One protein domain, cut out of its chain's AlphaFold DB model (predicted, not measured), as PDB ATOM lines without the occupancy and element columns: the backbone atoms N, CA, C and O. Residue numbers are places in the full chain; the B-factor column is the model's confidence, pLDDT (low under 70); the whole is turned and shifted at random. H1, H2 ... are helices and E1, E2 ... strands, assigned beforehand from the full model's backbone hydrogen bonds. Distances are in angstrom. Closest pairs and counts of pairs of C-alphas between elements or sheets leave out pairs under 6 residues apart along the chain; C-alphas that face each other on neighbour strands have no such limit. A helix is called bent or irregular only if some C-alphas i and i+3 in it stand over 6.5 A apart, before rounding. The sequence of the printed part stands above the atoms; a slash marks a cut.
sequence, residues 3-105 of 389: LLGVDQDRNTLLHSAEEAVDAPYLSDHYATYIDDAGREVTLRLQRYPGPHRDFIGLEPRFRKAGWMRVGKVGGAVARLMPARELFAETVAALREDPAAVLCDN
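What this domain is: This is residues 3 to 105 of the 389 residues of the protein "Aminoglycoside N(3)-acetyltransferase" of Armatimonadetes bacterium (UniProt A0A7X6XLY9). Two helices, H1 and H3, cross at the middle of a loose body, with H2 packed across part of H3. From this body two hairpins of strands reach away at opposite ends: the long E1 and E2, and the shorter E3 and E4, with residues 3 to 4 paired beside E4. The printed part has 103 residues, with three named helices and four named strands in the order H1, E1, E2, H2, E3, E4, H3. Both two-stranded sheets are antiparallel, and the class is mixed, helices and strands. The whole is loose, with a radius of gyration of the C-alphas of 16.5 A and spans of 48 by 37 by 28 A.

Where its parts are: E1, residues 27 to 34, is 23.3 A long and begins at C-alpha 27 (18.829, 15.032, 12.975). E2, residues 40 to 48, measures 21.1 A. H1 is residues 12 to 20, H2 residues 56 to 64, E3 residues 69 to 73 and E4 residues 76 to 80. H3, residues 83 to 96, is 20.1 A long and ends at C-alpha 96 (24.696, -5.178, 11.703).

How they stand to each other: E1 and E2 form an antiparallel hairpin, with N 31 and O 43 at 3.0 A, within hydrogen-bond range. The closest C-alphas of H1 and E2, Glu 19 and Arg 47, are 6.6 A apart. H1 touches H3 at a steep tilt of 47 degrees, the same way; the C-alphas of Ala 17 and Val 91 are closest, 5.2 A. H2 touches residues 86 to 90 of H3 alone, about perpendicular at 73 degrees, closest at the C-alphas of Phe 62 and Leu 86, 6.9 A. E3 and E4 form the second hairpin, with N 71 and O 78 at 2.9 A. E1 is apart from H3. H2 is irregular, but only just: C-alphas 57 and 60 are 7.0 A apart. Every O i to N i+4 pair of H3 is within hydrogen-bond range, against 3 of 5 in H2 and 2 of 5 in H1, where 5 of 6 O i to N i+3 pairs are.

The domain as a whole: The C-alphas farthest apart, Ala 37 and Lys 64, are 51.5 A from each other. The printed part has no cut, no link is long, and no printed residue is under 70 in pLDDT.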
ATOM      1  N   LEU A   3      22.052   2.892 -12.681       96.44
ATOM      2  CA  LEU A   3      23.005   3.999 -12.597       96.44
ATOM      3  C   LEU A   3      23.846   3.989 -13.870       96.44
ATOM      4  O   LEU A   3      24.449   2.964 -14.195       96.44
ATOM      5  N   LEU A   4      23.856   5.101 -14.601       96.88
ATOM      6  CA  LEU A   4      24.528   5.233 -15.890       96.88
ATOM      7  C   LEU A   4      25.612   6.307 -15.793       96.88
ATOM      8  O   LEU A   4      25.298   7.476 -15.602       96.88
ATOM      9  N   GLY A   5      26.881   5.912 -15.910       96.44
ATOM     10  CA  GLY A   5      28.010   6.843 -15.807       96.44
ATOM     11  C   GLY A   5      28.237   7.419 -14.404       96.44
ATOM     12  O   GLY A   5      29.046   8.326 -14.253       96.44
ATOM     13  N   VAL A   6      27.548   6.889 -13.388       95.69
ATOM     14  CA  VAL A   6      27.662   7.275 -11.973       95.69
ATOM     15  C   VAL A   6      27.706   6.031 -11.081       95.69
ATOM     16  O   VAL A   6      27.341   4.928 -11.510       95.69
ATOM     17  N   ASP A   7      28.175   6.196  -9.851       94.19
ATOM     18  CA  ASP A   7      28.264   5.170  -8.810       94.19
ATOM     19  C   ASP A   7      27.218   5.388  -7.701       94.19
ATOM     20  O   ASP A   7      26.276   6.172  -7.853       94.19
ATOM     21  N   GLN A   8      27.353   4.642  -6.601       93.81
ATOM     22  CA  GLN A   8      26.410   4.675  -5.485       93.81
ATOM     23  C   GLN A   8      26.369   6.020  -4.742       93.81
ATOM     24  O   GLN A   8      25.365   6.286  -4.086       93.81
ATOM     25  N   ASP A   9      27.350   6.912  -4.901       89.25
ATOM     26  CA  ASP A   9      27.318   8.237  -4.257       89.25
ATOM     27  C   ASP A   9      26.288   9.178  -4.897       89.25
ATOM     28  O   ASP A   9      26.042  10.290  -4.424       89.25
ATOM     29  N   ARG A  10      25.677   8.764  -6.011       91.12
ATOM     30  CA  ARG A  10      24.522   9.440  -6.622       91.12
ATOM     31  C   ARG A  10      23.209   8.705  -6.365       91.12
ATOM     32  O   ARG A  10      22.172   9.110  -6.886       91.12
ATOM     33  N   ASN A  11      23.233   7.638  -5.569       91.25
ATOM     34  CA  ASN A  11      22.064   6.832  -5.259       91.25
ATOM     35  C   ASN A  11      21.385   7.297  -3.962       91.25
ATOM     36  O   ASN A  11      21.609   6.753  -2.882       91.25
ATOM     37  N   THR A  12      20.491   8.276  -4.084       88.94
ATOM     38  CA  THR A  12      19.775   8.851  -2.935       88.94
ATOM     39  C   THR A  12      18.781   7.894  -2.269       88.94
ATOM     40  O   THR A  12      18.405   8.134  -1.124       88.94
ATOM     41  N   LEU A  13      18.394   6.786  -2.923       91.94
ATOM     42  CA  LEU A  13      17.519   5.755  -2.339       91.94
ATOM     43  C   LEU A  13      18.089   5.201  -1.027       91.94
ATOM     44  O   LEU A  13      17.336   4.842  -0.123       91.94
ATOM     45  N   LEU A  14      19.414   5.095  -0.932       92.69
ATOM     46  CA  LEU A  14      20.071   4.423   0.186       92.69
ATOM     47  C   LEU A  14      19.976   5.225   1.489       92.69
ATOM     48  O   LEU A  14      20.010   4.624   2.558       92.69
ATOM     49  N   HIS A  15      19.729   6.536   1.419       92.94
ATOM     50  CA  HIS A  15      19.438   7.344   2.606       92.94
ATOM     51  C   HIS A  15      18.138   6.926   3.302       92.94
ATOM     52  O   HIS A  15      18.053   6.961   4.529       92.94
ATOM     53  N   SER A  16      17.138   6.451   2.550       93.31
ATOM     54  CA  SER A  16      15.895   5.943   3.141       93.31
ATOM     55  C   SER A  16      16.130   4.702   4.013       93.31
ATOM     56  O   SER A  16      15.321   4.414   4.894       93.31
ATOM     57  N   ALA A  17      17.219   3.956   3.792       96.00
ATOM     58  CA  ALA A  17      17.568   2.817   4.639       96.00
ATOM     59  C   ALA A  17      18.029   3.265   6.036       96.00
ATOM     60  O   ALA A  17      17.712   2.598   7.016       96.00
ATOM     61  N   GLU A  18      18.714   4.407   6.135       95.94
ATOM     62  CA  GLU A  18      19.144   5.010   7.406       95.94
ATOM     63  C   GLU A  18      17.943   5.437   8.250       95.94
ATOM     64  O   GLU A  18      17.873   5.160   9.447       95.94
ATOM     65  N   GLU A  19      16.948   6.045   7.601       95.06
ATOM     66  CA  GLU A  19      15.662   6.350   8.218       95.06
ATOM     67  C   GLU A  19      14.931   5.078   8.670       95.06
ATOM     68  O   GLU A  19      14.420   5.048   9.790       95.06
ATOM     69  N   ALA A  20      14.922   4.022   7.854       96.25
ATOM     70  CA  ALA A  20      14.229   2.770   8.163       96.25
ATOM     71  C   ALA A  20      14.819   1.993   9.353       96.25
ATOM     72  O   ALA A  20      14.117   1.169   9.947       96.25
ATOM     73  N   VAL A  21      16.086   2.228   9.704       96.75
ATOM     74  CA  VAL A  21      16.724   1.645  10.898       96.75
ATOM     75  C   VAL A  21      16.736   2.582  12.102       96.75
ATOM     76  O   VAL A  21      17.271   2.204  13.138       96.75
ATOM     77  N   ASP A  22      16.173   3.785  11.974       95.75
ATOM     78  CA  ASP A  22      16.268   4.836  12.989       95.75
ATOM     79  C   ASP A  22      17.717   5.129  13.397       95.75
ATOM     80  O   ASP A  22      18.085   5.090  14.570       95.75
ATOM     81  N   ALA A  23      18.566   5.378  12.390       96.62
ATOM     82  CA  ALA A  23      19.995   5.530  12.613       96.62
ATOM     83  C   ALA A  23      20.285   6.621  13.673       96.62
ATOM     84  O   ALA A  23      19.744   7.728  13.590       96.62
ATOM     85  N   PRO A  24      21.176   6.378  14.657       95.62
ATOM     86  CA  PRO A  24      21.327   7.274  15.809       95.62
ATOM     87  C   PRO A  24      21.810   8.694  15.498       95.62
ATOM     88  O   PRO A  24      21.783   9.567  16.369       95.62
ATOM     89  N   TYR A  25      22.331   8.915  14.291       95.50
ATOM     90  CA  TYR A  25      22.887  10.192  13.867       95.50
ATOM     91  C   TYR A  25      21.905  11.104  13.127       95.50
ATOM     92  O   TYR A  25      22.265  12.262  12.884       95.50
ATOM     93  N   LEU A  26      20.706  10.612  12.790       95.38
ATOM     94  CA  LEU A  26      19.684  11.396  12.100       95.38
ATOM     95  C   LEU A  26      19.302  12.619  12.942       95.38
ATOM     96  O   LEU A  26      19.154  12.535  14.163       95.38
ATOM     97  N   SER A  27      19.161  13.773  12.299       93.19
ATOM     98  CA  SER A  27      18.829  15.032  12.975       93.19
ATOM     99  C   SER A  27      17.906  15.901  12.132       93.19
ATOM    100  O   SER A  27      17.677  15.620  10.962       93.19
ATOM    101  N   ASP A  28      17.385  16.975  12.714       93.56
ATOM    102  CA  ASP A  28      16.721  18.007  11.925       93.56
ATOM    103  C   ASP A  28      17.756  18.863  11.191       93.56
ATOM    104  O   ASP A  28      18.802  19.206  11.747       93.56
ATOM    105  N   HIS A  29      17.444  19.235   9.954       91.75
ATOM    106  CA  HIS A  29      18.176  20.242   9.197       91.75
ATOM    107  C   HIS A  29      17.218  21.350   8.760       91.75
ATOM    108  O   HIS A  29      16.085  21.077   8.363       91.75
ATOM    109  N   TYR A  30      17.668  22.599   8.841       93.19
ATOM    110  CA  TYR A  30      16.873  23.767   8.476       93.19
ATOM    111  C   TYR A  30      17.501  24.426   7.254       93.19
ATOM    112  O   TYR A  30      18.677  24.778   7.284       93.19
ATOM    113  N   ALA A  31      16.716  24.582   6.192       91.69
ATOM    114  CA  ALA A  31      17.136  25.246   4.964       91.69
ATOM    115  C   ALA A  31      16.211  26.430   4.685       91.69
ATOM    116  O   ALA A  31      14.992  26.297   4.804       91.69
ATOM    117  N   THR A  32      16.775  27.574   4.306       95.44
ATOM    118  CA  THR A  32      15.997  28.745   3.893       95.44
ATOM    119  C   THR A  32      15.993  28.872   2.375       95.44
ATOM    120  O   THR A  32      16.991  28.601   1.706       95.44
ATOM    121  N   TYR A  33      14.848  29.247   1.813       94.38
ATOM    122  CA  TYR A  33      14.722  29.595   0.401       94.38
ATOM    123  C   TYR A  33      13.766  30.775   0.237       94.38
ATOM    124  O   TYR A  33      12.960  31.062   1.123       94.38
ATOM    125  N   ILE A  34      13.867  31.464  -0.898       96.88
ATOM    126  CA  ILE A  34      12.931  32.524  -1.276       96.88
ATOM    127  C   ILE A  34      11.841  31.901  -2.148       96.88
ATOM    128  O   ILE A  34      12.154  31.289  -3.170       96.88
ATOM    129  N   ASP A  35      10.583  32.015  -1.727       95.56
ATOM    130  CA  ASP A  35       9.442  31.514  -2.495       95.56
ATOM    131  C   ASP A  35       9.090  32.424  -3.687       95.56
ATOM    132  O   ASP A  35       9.630  33.521  -3.846       95.56
ATOM    133  N   ASP A  36       8.146  31.987  -4.524       95.75
ATOM    134  CA  ASP A  36       7.701  32.745  -5.706       95.75
ATOM    135  C   ASP A  36       7.105  34.126  -5.361       95.75
ATOM    136  O   ASP A  36       6.979  34.987  -6.232       95.75
ATOM    137  N   ALA A  37       6.738  34.359  -4.095       96.38
ATOM    138  CA  ALA A  37       6.233  35.634  -3.592       96.38
ATOM    139  C   ALA A  37       7.338  36.520  -2.984       96.38
ATOM    140  O   ALA A  37       7.035  37.575  -2.424       96.38
ATOM    141  N   GLY A  38       8.609  36.114  -3.077       96.19
ATOM    142  CA  GLY A  38       9.746  36.848  -2.525       96.19
ATOM    143  C   GLY A  38       9.893  36.722  -1.006       96.19
ATOM    144  O   GLY A  38      10.629  37.503  -0.404       96.19
ATOM    145  N   ARG A  39       9.193  35.779  -0.365       96.88
ATOM    146  CA  ARG A  39       9.244  35.575   1.088       96.88
ATOM    147  C   ARG A  39      10.305  34.544   1.435       96.88
ATOM    148  O   ARG A  39      10.394  33.502   0.790       96.88
ATOM    149  N   GLU A  40      11.067  34.810   2.489       97.38
ATOM    150  CA  GLU A  40      11.965  33.810   3.058       97.38
ATOM    151  C   GLU A  40      11.155  32.751   3.813       97.38
ATOM    152  O   GLU A  40      10.406  33.050   4.745       97.38
ATOM    153  N   VAL A  41      11.303  31.499   3.392       96.56
ATOM    154  CA  VAL A  41      10.651  30.337   3.986       96.56
ATOM    155  C   VAL A  41      11.727  29.423   4.554       96.56
ATOM    156  O   VAL A  41      12.670  29.047   3.861       96.56
ATOM    157  N   THR A  42      11.570  29.036   5.822       96.81
ATOM    158  CA  THR A  42      12.421  28.027   6.465       96.81
ATOM    159  C   THR A  42      11.757  26.656   6.373       96.81
ATOM    160  O   THR A  42      10.678  26.439   6.924       96.81
ATOM    161  N   LEU A  43      12.417  25.713   5.706       94.69
ATOM    162  CA  LEU A  43      12.031  24.307   5.645       94.69
ATOM    163  C   LEU A  43      12.748  23.524   6.742       94.69
ATOM    164  O   LEU A  43      13.967  23.612   6.875       94.69
ATOM    165  N   ARG A  44      11.996  22.710   7.486       94.75
ATOM    166  CA  ARG A  44      12.544  21.711   8.411       94.75
ATOM    167  C   ARG A  44      12.573  20.352   7.721       94.75
ATOM    168  O   ARG A  44      11.529  19.736   7.518       94.75
ATOM    169  N   LEU A  45      13.768  19.877   7.395       91.19
ATOM    170  CA  LEU A  45      14.012  18.517   6.933       91.19
ATOM    171  C   LEU A  45      14.205  17.622   8.156       91.19
ATOM    172  O   LEU A  45      15.225  17.696   8.841       91.19
ATOM    173  N   GLN A  46      13.196  16.808   8.452       93.25
ATOM    174  CA  GLN A  46      13.269  15.821   9.526       93.25
ATOM    175  C   GLN A  46      14.133  14.635   9.098       93.25
ATOM    176  O   GLN A  46      14.181  14.296   7.916       93.25
ATOM    177  N   ARG A  47      14.779  13.983  10.072       93.06
ATOM    178  CA  ARG A  47      15.542  12.735   9.868       93.06
ATOM    179  C   ARG A  47      16.639  12.861   8.798       93.06
ATOM    180  O   ARG A  47      16.931  11.921   8.069       93.06
ATOM    181  N   TYR A  48      17.273  14.028   8.728       91.75
ATOM    182  CA  TYR A  48      18.369  14.305   7.814       91.75
ATOM    183  C   TYR A  48      19.611  13.471   8.194       91.75
ATOM    184  O   TYR A  48      20.069  13.559   9.340       91.75
ATOM    185  N   PRO A  49      20.179  12.678   7.264       88.81
ATOM    186  CA  PRO A  49      21.306  11.791   7.554       88.81
ATOM    187  C   PRO A  49      22.644  12.524   7.701       88.81
ATOM    188  O   PRO A  49      23.567  12.014   8.331       88.81
ATOM    189  N   GLY A  50      22.758  13.753   7.206       85.94
ATOM    190  CA  GLY A  50      24.031  14.462   7.131       85.94
ATOM    191  C   GLY A  50      24.612  14.436   5.715       85.94
ATOM    192  O   GLY A  50      24.048  13.802   4.822       85.94
ATOM    193  N   PRO A  51      25.729  15.141   5.488       85.69
ATOM    194  CA  PRO A  51      26.164  15.496   4.136       85.69
ATOM    195  C   PRO A  51      26.998  14.426   3.411       85.69
ATOM    196  O   PRO A  51      27.050  14.450   2.186       85.69
ATOM    197  N   HIS A  52      27.659  13.503   4.123       91.81
ATOM    198  CA  HIS A  52      28.629  12.571   3.525       91.81
ATOM    199  C   HIS A  52      28.325  11.097   3.831       91.81
ATOM    200  O   HIS A  52      28.123  10.742   4.993       91.81
ATOM    201  N   ARG A  53      28.341  10.229   2.812       92.69
ATOM    202  CA  ARG A  53      28.154   8.770   2.909       92.69
ATOM    203  C   ARG A  53      29.123   8.038   1.997       92.69
ATOM    204  O   ARG A  53      29.426   8.536   0.923       92.69
ATOM    205  N   ASP A  54      29.537   6.849   2.417       94.62
ATOM    206  CA  ASP A  54      30.296   5.906   1.596       94.62
ATOM    207  C   ASP A  54      29.378   4.769   1.131       94.62
ATOM    208  O   ASP A  54      29.443   3.632   1.604       94.62
ATOM    209  N   PHE A  55      28.456   5.079   0.218       95.25
ATOM    210  CA  PHE A  55      27.594   4.042  -0.353       95.25
ATOM    211  C   PHE A  55      28.339   3.160  -1.359       95.25
ATOM    212  O   PHE A  55      27.906   2.034  -1.629       95.25
ATOM    213  N   ILE A  56      29.464   3.635  -1.901       95.06
ATOM    214  CA  ILE A  56      30.370   2.828  -2.727       95.06
ATOM    215  C   ILE A  56      30.889   1.631  -1.918       95.06
ATOM    216  O   ILE A  56      30.942   0.518  -2.453       95.06
ATOM    217  N   GLY A  57      31.165   1.818  -0.624       94.00
ATOM    218  CA  GLY A  57      31.547   0.765   0.317       94.00
ATOM    219  C   GLY A  57      30.572  -0.421   0.394       94.00
ATOM    220  O   GLY A  57      30.988  -1.537   0.705       94.00
ATOM    221  N   LEU A  58      29.297  -0.243   0.019       95.19
ATOM    222  CA  LEU A  58      28.301  -1.325  -0.019       95.19
ATOM    223  C   LEU A  58      28.340  -2.164  -1.307       95.19
ATOM    224  O   LEU A  58      27.765  -3.256  -1.355       95.19
ATOM    225  N   GLU A  59      29.015  -1.710  -2.367       95.06
ATOM    226  CA  GLU A  59      29.054  -2.432  -3.643       95.06
ATOM    227  C   GLU A  59      29.554  -3.886  -3.530       95.06
ATOM    228  O   GLU A  59      28.949  -4.757  -4.168       95.06
ATOM    229  N   PRO A  60      30.614  -4.214  -2.756       95.38
ATOM    230  CA  PRO A  60      31.031  -5.599  -2.548       95.38
ATOM    231  C   PRO A  60      29.911  -6.473  -1.972       95.38
ATOM    232  O   PRO A  60      29.732  -7.607  -2.426       95.38
ATOM    233  N   ARG A  61      29.107  -5.935  -1.041       95.31
ATOM    234  CA  ARG A  61      27.946  -6.630  -0.465       95.31
ATOM    235  C   ARG A  61      26.885  -6.888  -1.532       95.31
ATOM    236  O   ARG A  61      26.457  -8.028  -1.702       95.31
ATOM    237  N   PHE A  62      26.536  -5.874  -2.326       96.50
ATOM    238  CA  PHE A  62      25.548  -6.018  -3.403       96.50
ATOM    239  C   PHE A  62      25.985  -7.004  -4.494       96.50
ATOM    240  O   PHE A  62      25.158  -7.763  -5.003       96.50
ATOM    241  N   ARG A  63      27.278  -7.030  -4.854       95.25
ATOM    242  CA  ARG A  63      27.827  -8.015  -5.806       95.25
ATOM    243  C   ARG A  63      27.755  -9.428  -5.242       95.25
ATOM    244  O   ARG A  63      27.284 -10.323  -5.938       95.25
ATOM    245  N   LYS A  64      28.186  -9.623  -3.990       96.25
ATOM    246  CA  LYS A  64      28.171 -10.931  -3.315       96.25
ATOM    247  C   LYS A  64      26.757 -11.507  -3.224       96.25
ATOM    248  O   LYS A  64      26.583 -12.704  -3.420       96.25
ATOM    249  N   ALA A  65      25.764 -10.658  -2.976       96.19
ATOM    250  CA  ALA A  65      24.360 -11.049  -2.913       96.19
ATOM    251  C   ALA A  65      23.686 -11.207  -4.296       96.19
ATOM    252  O   ALA A  65      22.536 -11.621  -4.384       96.19
ATOM    253  N   GLY A  66      24.388 -10.899  -5.396       97.00
ATOM    254  CA  GLY A  66      23.866 -11.032  -6.760       97.00
ATOM    255  C   GLY A  66      22.928  -9.903  -7.207       97.00
ATOM    256  O   GLY A  66      22.347  -9.983  -8.291       97.00
ATOM    257  N   TRP A  67      22.806  -8.833  -6.417       97.12
ATOM    258  CA  TRP A  67      21.889  -7.718  -6.678       97.12
ATOM    259  C   TRP A  67      22.470  -6.623  -7.569       97.12
ATOM    260  O   TRP A  67      21.729  -5.765  -8.037       97.12
ATOM    261  N   MET A  68      23.774  -6.640  -7.846       96.81
ATOM    262  CA  MET A  68      24.389  -5.684  -8.765       96.81
ATOM    263  C   MET A  68      25.042  -6.380  -9.951       96.81
ATOM    264  O   MET A  68      25.959  -7.186  -9.796       96.81
ATOM    265  N   ARG A  69      24.620  -5.989 -11.156       96.00
ATOM    266  CA  ARG A  69      25.295  -6.329 -12.412       96.00
ATOM    267  C   ARG A  69      25.948  -5.082 -12.984       96.00
ATOM    268  O   ARG A  69      25.286  -4.059 -13.144       96.00
ATOM    269  N   VAL A  70      27.234  -5.176 -13.308       96.62
ATOM    270  CA  VAL A  70      27.995  -4.087 -13.932       96.62
ATOM    271  C   VAL A  70      28.207  -4.418 -15.405       96.62
ATOM    272  O   VAL A  70      28.616  -5.526 -15.740       96.62
ATOM    273  N   GLY A  71      27.918  -3.462 -16.280       96.44
ATOM    274  CA  GLY A  71      28.085  -3.585 -17.725       96.44
ATOM    275  C   GLY A  71      28.371  -2.234 -18.371       96.44
ATOM    276  O   GLY A  71      28.780  -1.289 -17.696       96.44
ATOM    277  N   LYS A  72      28.146  -2.134 -19.684       97.69
ATOM    278  CA  LYS A  72      28.266  -0.878 -20.430       97.69
ATOM    279  C   LYS A  72      26.996  -0.561 -21.210       97.69
ATOM    280  O   LYS A  72      26.369  -1.462 -21.761       97.69
ATOM    281  N   VAL A  73      26.668   0.724 -21.296       96.56
ATOM    282  CA  VAL A  73      25.716   1.280 -22.267       96.56
ATOM    283  C   VAL A  73      26.485   2.332 -23.064       96.56
ATOM    284  O   VAL A  73      26.881   3.367 -22.528       96.56
ATOM    285  N   GLY A  74      26.793   2.022 -24.325       95.44
ATOM    286  CA  GLY A  74      27.808   2.762 -25.077       95.44
ATOM    287  C   GLY A  74      29.173   2.696 -24.378       95.44
ATOM    288  O   GLY A  74      29.644   1.616 -24.018       95.44
ATOM    289  N   GLY A  75      29.807   3.852 -24.162       96.38
ATOM    290  CA  GLY A  75      31.065   3.957 -23.412       96.38
ATOM    291  C   GLY A  75      30.902   4.019 -21.888       96.38
ATOM    292  O   GLY A  75      31.878   3.811 -21.168       96.38
ATOM    293  N   ALA A  76      29.691   4.285 -21.388       97.69
ATOM    294  CA  ALA A  76      29.444   4.516 -19.970       97.69
ATOM    295  C   ALA A  76      29.351   3.199 -19.189       97.69
ATOM    296  O   ALA A  76      28.684   2.255 -19.622       97.69
ATOM    297  N   VAL A  77      29.977   3.153 -18.009       97.69
ATOM    298  CA  VAL A  77      29.783   2.059 -17.046       97.69
ATOM    299  C   VAL A  77      28.372   2.162 -16.477       97.69
ATOM    300  O   VAL A  77      27.959   3.219 -16.000       97.69
ATOM    301  N   ALA A  78      27.635   1.060 -16.542       97.44
ATOM    302  CA  ALA A  78      26.258   0.965 -16.092       97.44
ATOM    303  C   ALA A  78      26.128  -0.077 -14.974       97.44
ATOM    304  O   ALA A  78      26.708  -1.161 -15.061       97.44
ATOM    305  N   ARG A  79      25.347   0.238 -13.939       97.12
ATOM    306  CA  ARG A  79      25.032  -0.664 -12.822       97.12
ATOM    307  C   ARG A  79      23.534  -0.936 -12.815       97.12
ATOM    308  O   ARG A  79      22.748  -0.031 -12.537       97.12
ATOM    309  N   LEU A  80      23.138  -2.166 -13.137       96.81
ATOM    310  CA  LEU A  80      21.744  -2.607 -13.090       96.81
ATOM    311  C   LEU A  80      21.475  -3.313 -11.762       96.81
ATOM    312  O   LEU A  80      22.160  -4.277 -11.415       96.81
ATOM    313  N   MET A  81      20.480  -2.806 -11.036       97.00
ATOM    314  CA  MET A  81      20.220  -3.149  -9.640       97.00
ATOM    315  C   MET A  81      18.715  -3.133  -9.339       97.00
ATOM    316  O   MET A  81      18.037  -2.160  -9.698       97.00
ATOM    317  N   PRO A  82      18.150  -4.160  -8.688       97.38
ATOM    318  CA  PRO A  82      16.757  -4.141  -8.284       97.38
ATOM    319  C   PRO A  82      16.636  -3.381  -6.944       97.38
ATOM    320  O   PRO A  82      17.350  -3.632  -5.977       97.38
ATOM    321  N   ALA A  83      15.817  -2.323  -6.943       96.19
ATOM    322  CA  ALA A  83      15.850  -1.283  -5.906       96.19
ATOM    323  C   ALA A  83      15.445  -1.806  -4.517       96.19
ATOM    324  O   ALA A  83      16.014  -1.392  -3.511       96.19
ATOM    325  N   ARG A  84      14.481  -2.732  -4.478       97.12
ATOM    326  CA  ARG A  84      13.962  -3.333  -3.246       97.12
ATOM    327  C   ARG A  84      15.042  -4.123  -2.514       97.12
ATOM    328  O   ARG A  84      15.162  -4.017  -1.299       97.12
ATOM    329  N   GLU A  85      15.817  -4.903  -3.250       97.50
ATOM    330  CA  GLU A  85      16.861  -5.770  -2.721       97.50
ATOM    331  C   GLU A  85      18.052  -4.940  -2.244       97.50
ATOM    332  O   GLU A  85      18.562  -5.204  -1.163       97.50
ATOM    333  N   LEU A  86      18.437  -3.879  -2.970       95.88
ATOM    334  CA  LEU A  86      19.454  -2.937  -2.485       95.88
ATOM    335  C   LEU A  86      19.037  -2.286  -1.171       95.88
ATOM    336  O   LEU A  86      19.817  -2.261  -0.228       95.88
ATOM    337  N   PHE A  87      17.804  -1.786  -1.104       97.00
ATOM    338  CA  PHE A  87      17.277  -1.193   0.117       97.00
ATOM    339  C   PHE A  87      17.306  -2.192   1.283       97.00
ATOM    340  O   PHE A  87      17.793  -1.862   2.362       97.00
ATOM    341  N   ALA A  88      16.839  -3.426   1.062       97.62
ATOM    342  CA  ALA A  88      16.836  -4.471   2.083       97.62
ATOM    343  C   ALA A  88      18.254  -4.845   2.552       97.62
ATOM    344  O   ALA A  88      18.474  -4.987   3.753       97.62
ATOM    345  N   GLU A  89      19.219  -4.953   1.634       97.50
ATOM    346  CA  GLU A  89      20.622  -5.207   1.979       97.50
ATOM    347  C   GLU A  89      21.256  -4.056   2.758       97.50
ATOM    348  O   GLU A  89      21.996  -4.305   3.707       97.50
ATOM    349  N   THR A  90      20.966  -2.803   2.399       97.38
ATOM    350  CA  THR A  90      21.469  -1.640   3.140       97.38
ATOM    351  C   THR A  90      20.873  -1.578   4.543       97.38
ATOM    352  O   THR A  90      21.600  -1.340   5.503       97.38
ATOM    353  N   VAL A  91      19.572  -1.857   4.693       98.12
ATOM    354  CA  VAL A  91      18.927  -1.982   6.012       98.12
ATOM    355  C   VAL A  91      19.579  -3.095   6.837       98.12
ATOM    356  O   VAL A  91      19.811  -2.907   8.028       98.12
ATOM    357  N   ALA A  92      19.894  -4.243   6.229       97.94
ATOM    358  CA  ALA A  92      20.595  -5.327   6.914       97.94
ATOM    359  C   ALA A  92      22.004  -4.901   7.360       97.94
ATOM    360  O   ALA A  92      22.345  -5.084   8.524       97.94
ATOM    361  N   ALA A  93      22.777  -4.260   6.478       97.69
ATOM    362  CA  ALA A  93      24.111  -3.753   6.799       97.69
ATOM    363  C   ALA A  93      24.086  -2.742   7.958       97.69
ATOM    364  O   ALA A  93      24.873  -2.865   8.886       97.69
ATOM    365  N   LEU A  94      23.144  -1.796   7.951       97.50
ATOM    366  CA  LEU A  94      23.010  -0.788   9.008       97.50
ATOM    367  C   LEU A  94      22.535  -1.356  10.354       97.50
ATOM    368  O   LEU A  94      22.824  -0.785  11.403       97.50
ATOM    369  N   ARG A  95      21.785  -2.465  10.341       96.94
ATOM    370  CA  ARG A  95      21.410  -3.190  11.567       96.94
ATOM    371  C   ARG A  95      22.578  -3.984  12.149       96.94
ATOM    372  O   ARG A  95      22.631  -4.145  13.363       96.94
ATOM    373  N   GLU A  96      23.460  -4.499  11.295       96.38
ATOM    374  CA  GLU A  96      24.696  -5.178  11.703       96.38
ATOM    375  C   GLU A  96      25.718  -4.173  12.256       96.38
ATOM    376  O   GLU A  96      26.287  -4.399  13.321       96.38
ATOM    377  N   ASP A  97      25.907  -3.051  11.561       96.38
ATOM    378  CA  ASP A  97      26.783  -1.951  11.953       96.38
ATOM    379  C   ASP A  97      26.117  -0.602  11.614       96.38
ATOM    380  O   ASP A  97      26.016  -0.237  10.438       96.38
ATOM    381  N   PRO A  98      25.704   0.199  12.616       96.12
ATOM    382  CA  PRO A  98      25.119   1.519  12.382       96.12
ATOM    383  C   PRO A  98      26.033   2.483  11.607       96.12
ATOM    384  O   PRO A  98      25.546   3.474  11.060       96.12
ATOM    385  N   ALA A  99      27.342   2.220  11.554       96.06
ATOM    386  CA  ALA A  99      28.319   2.993  10.800       96.06
ATOM    387  C   ALA A  99      28.600   2.445   9.385       96.06
ATOM    388  O   ALA A  99      29.425   3.035   8.692       96.06
ATOM    389  N   ALA A 100      27.897   1.405   8.914       96.56
ATOM    390  CA  ALA A 100      28.182   0.695   7.655       96.56
ATOM    391  C   ALA A 100      28.184   1.560   6.375       96.56
ATOM    392  O   ALA A 100      28.628   1.106   5.323       96.56
ATOM    393  N   VAL A 101      27.647   2.781   6.441       95.62
ATOM    394  CA  VAL A 101      27.578   3.748   5.328       95.62
ATOM    395  C   VAL A 101      28.409   5.008   5.583       95.62
ATOM    396  O   VAL A 101      28.299   5.995   4.854       95.62
ATOM    397  N   LEU A 102      29.208   5.013   6.648       96.00
ATOM    398  CA  LEU A 102      30.117   6.094   7.008       96.00
ATOM    399  C   LEU A 102      31.528   5.712   6.575       96.00
ATOM    400  O   LEU A 102      31.961   4.588   6.806       96.00
ATOM    401  N   CYS A 103      32.283   6.653   6.013       94.44
ATOM    402  CA  CYS A 103      33.665   6.361   5.650       94.44
ATOM    403  C   CYS A 103      34.545   6.158   6.897       94.44
ATOM    404  O   CYS A 103      34.239   6.639   7.998       94.44
ATOM    405  N   ASP A 104      35.667   5.470   6.708       92.31
ATOM    406  CA  ASP A 104      36.687   5.254   7.743       92.31
ATOM    407  C   ASP A 104      37.755   6.361   7.767       92.31
ATOM    408  O   ASP A 104      38.727   6.280   8.517       92.31
ATOM    409  N   ASN A 105      37.601   7.419   6.959       93.12
ATOM    410  CA  ASN A 105      38.564   8.516   6.907       93.12
ATOM    411  C   ASN A 105      38.574   9.290   8.247       93.12
ATOM    412  O   ASN A 105      37.580   9.956   8.570       93.12
TER     413      ASN A 105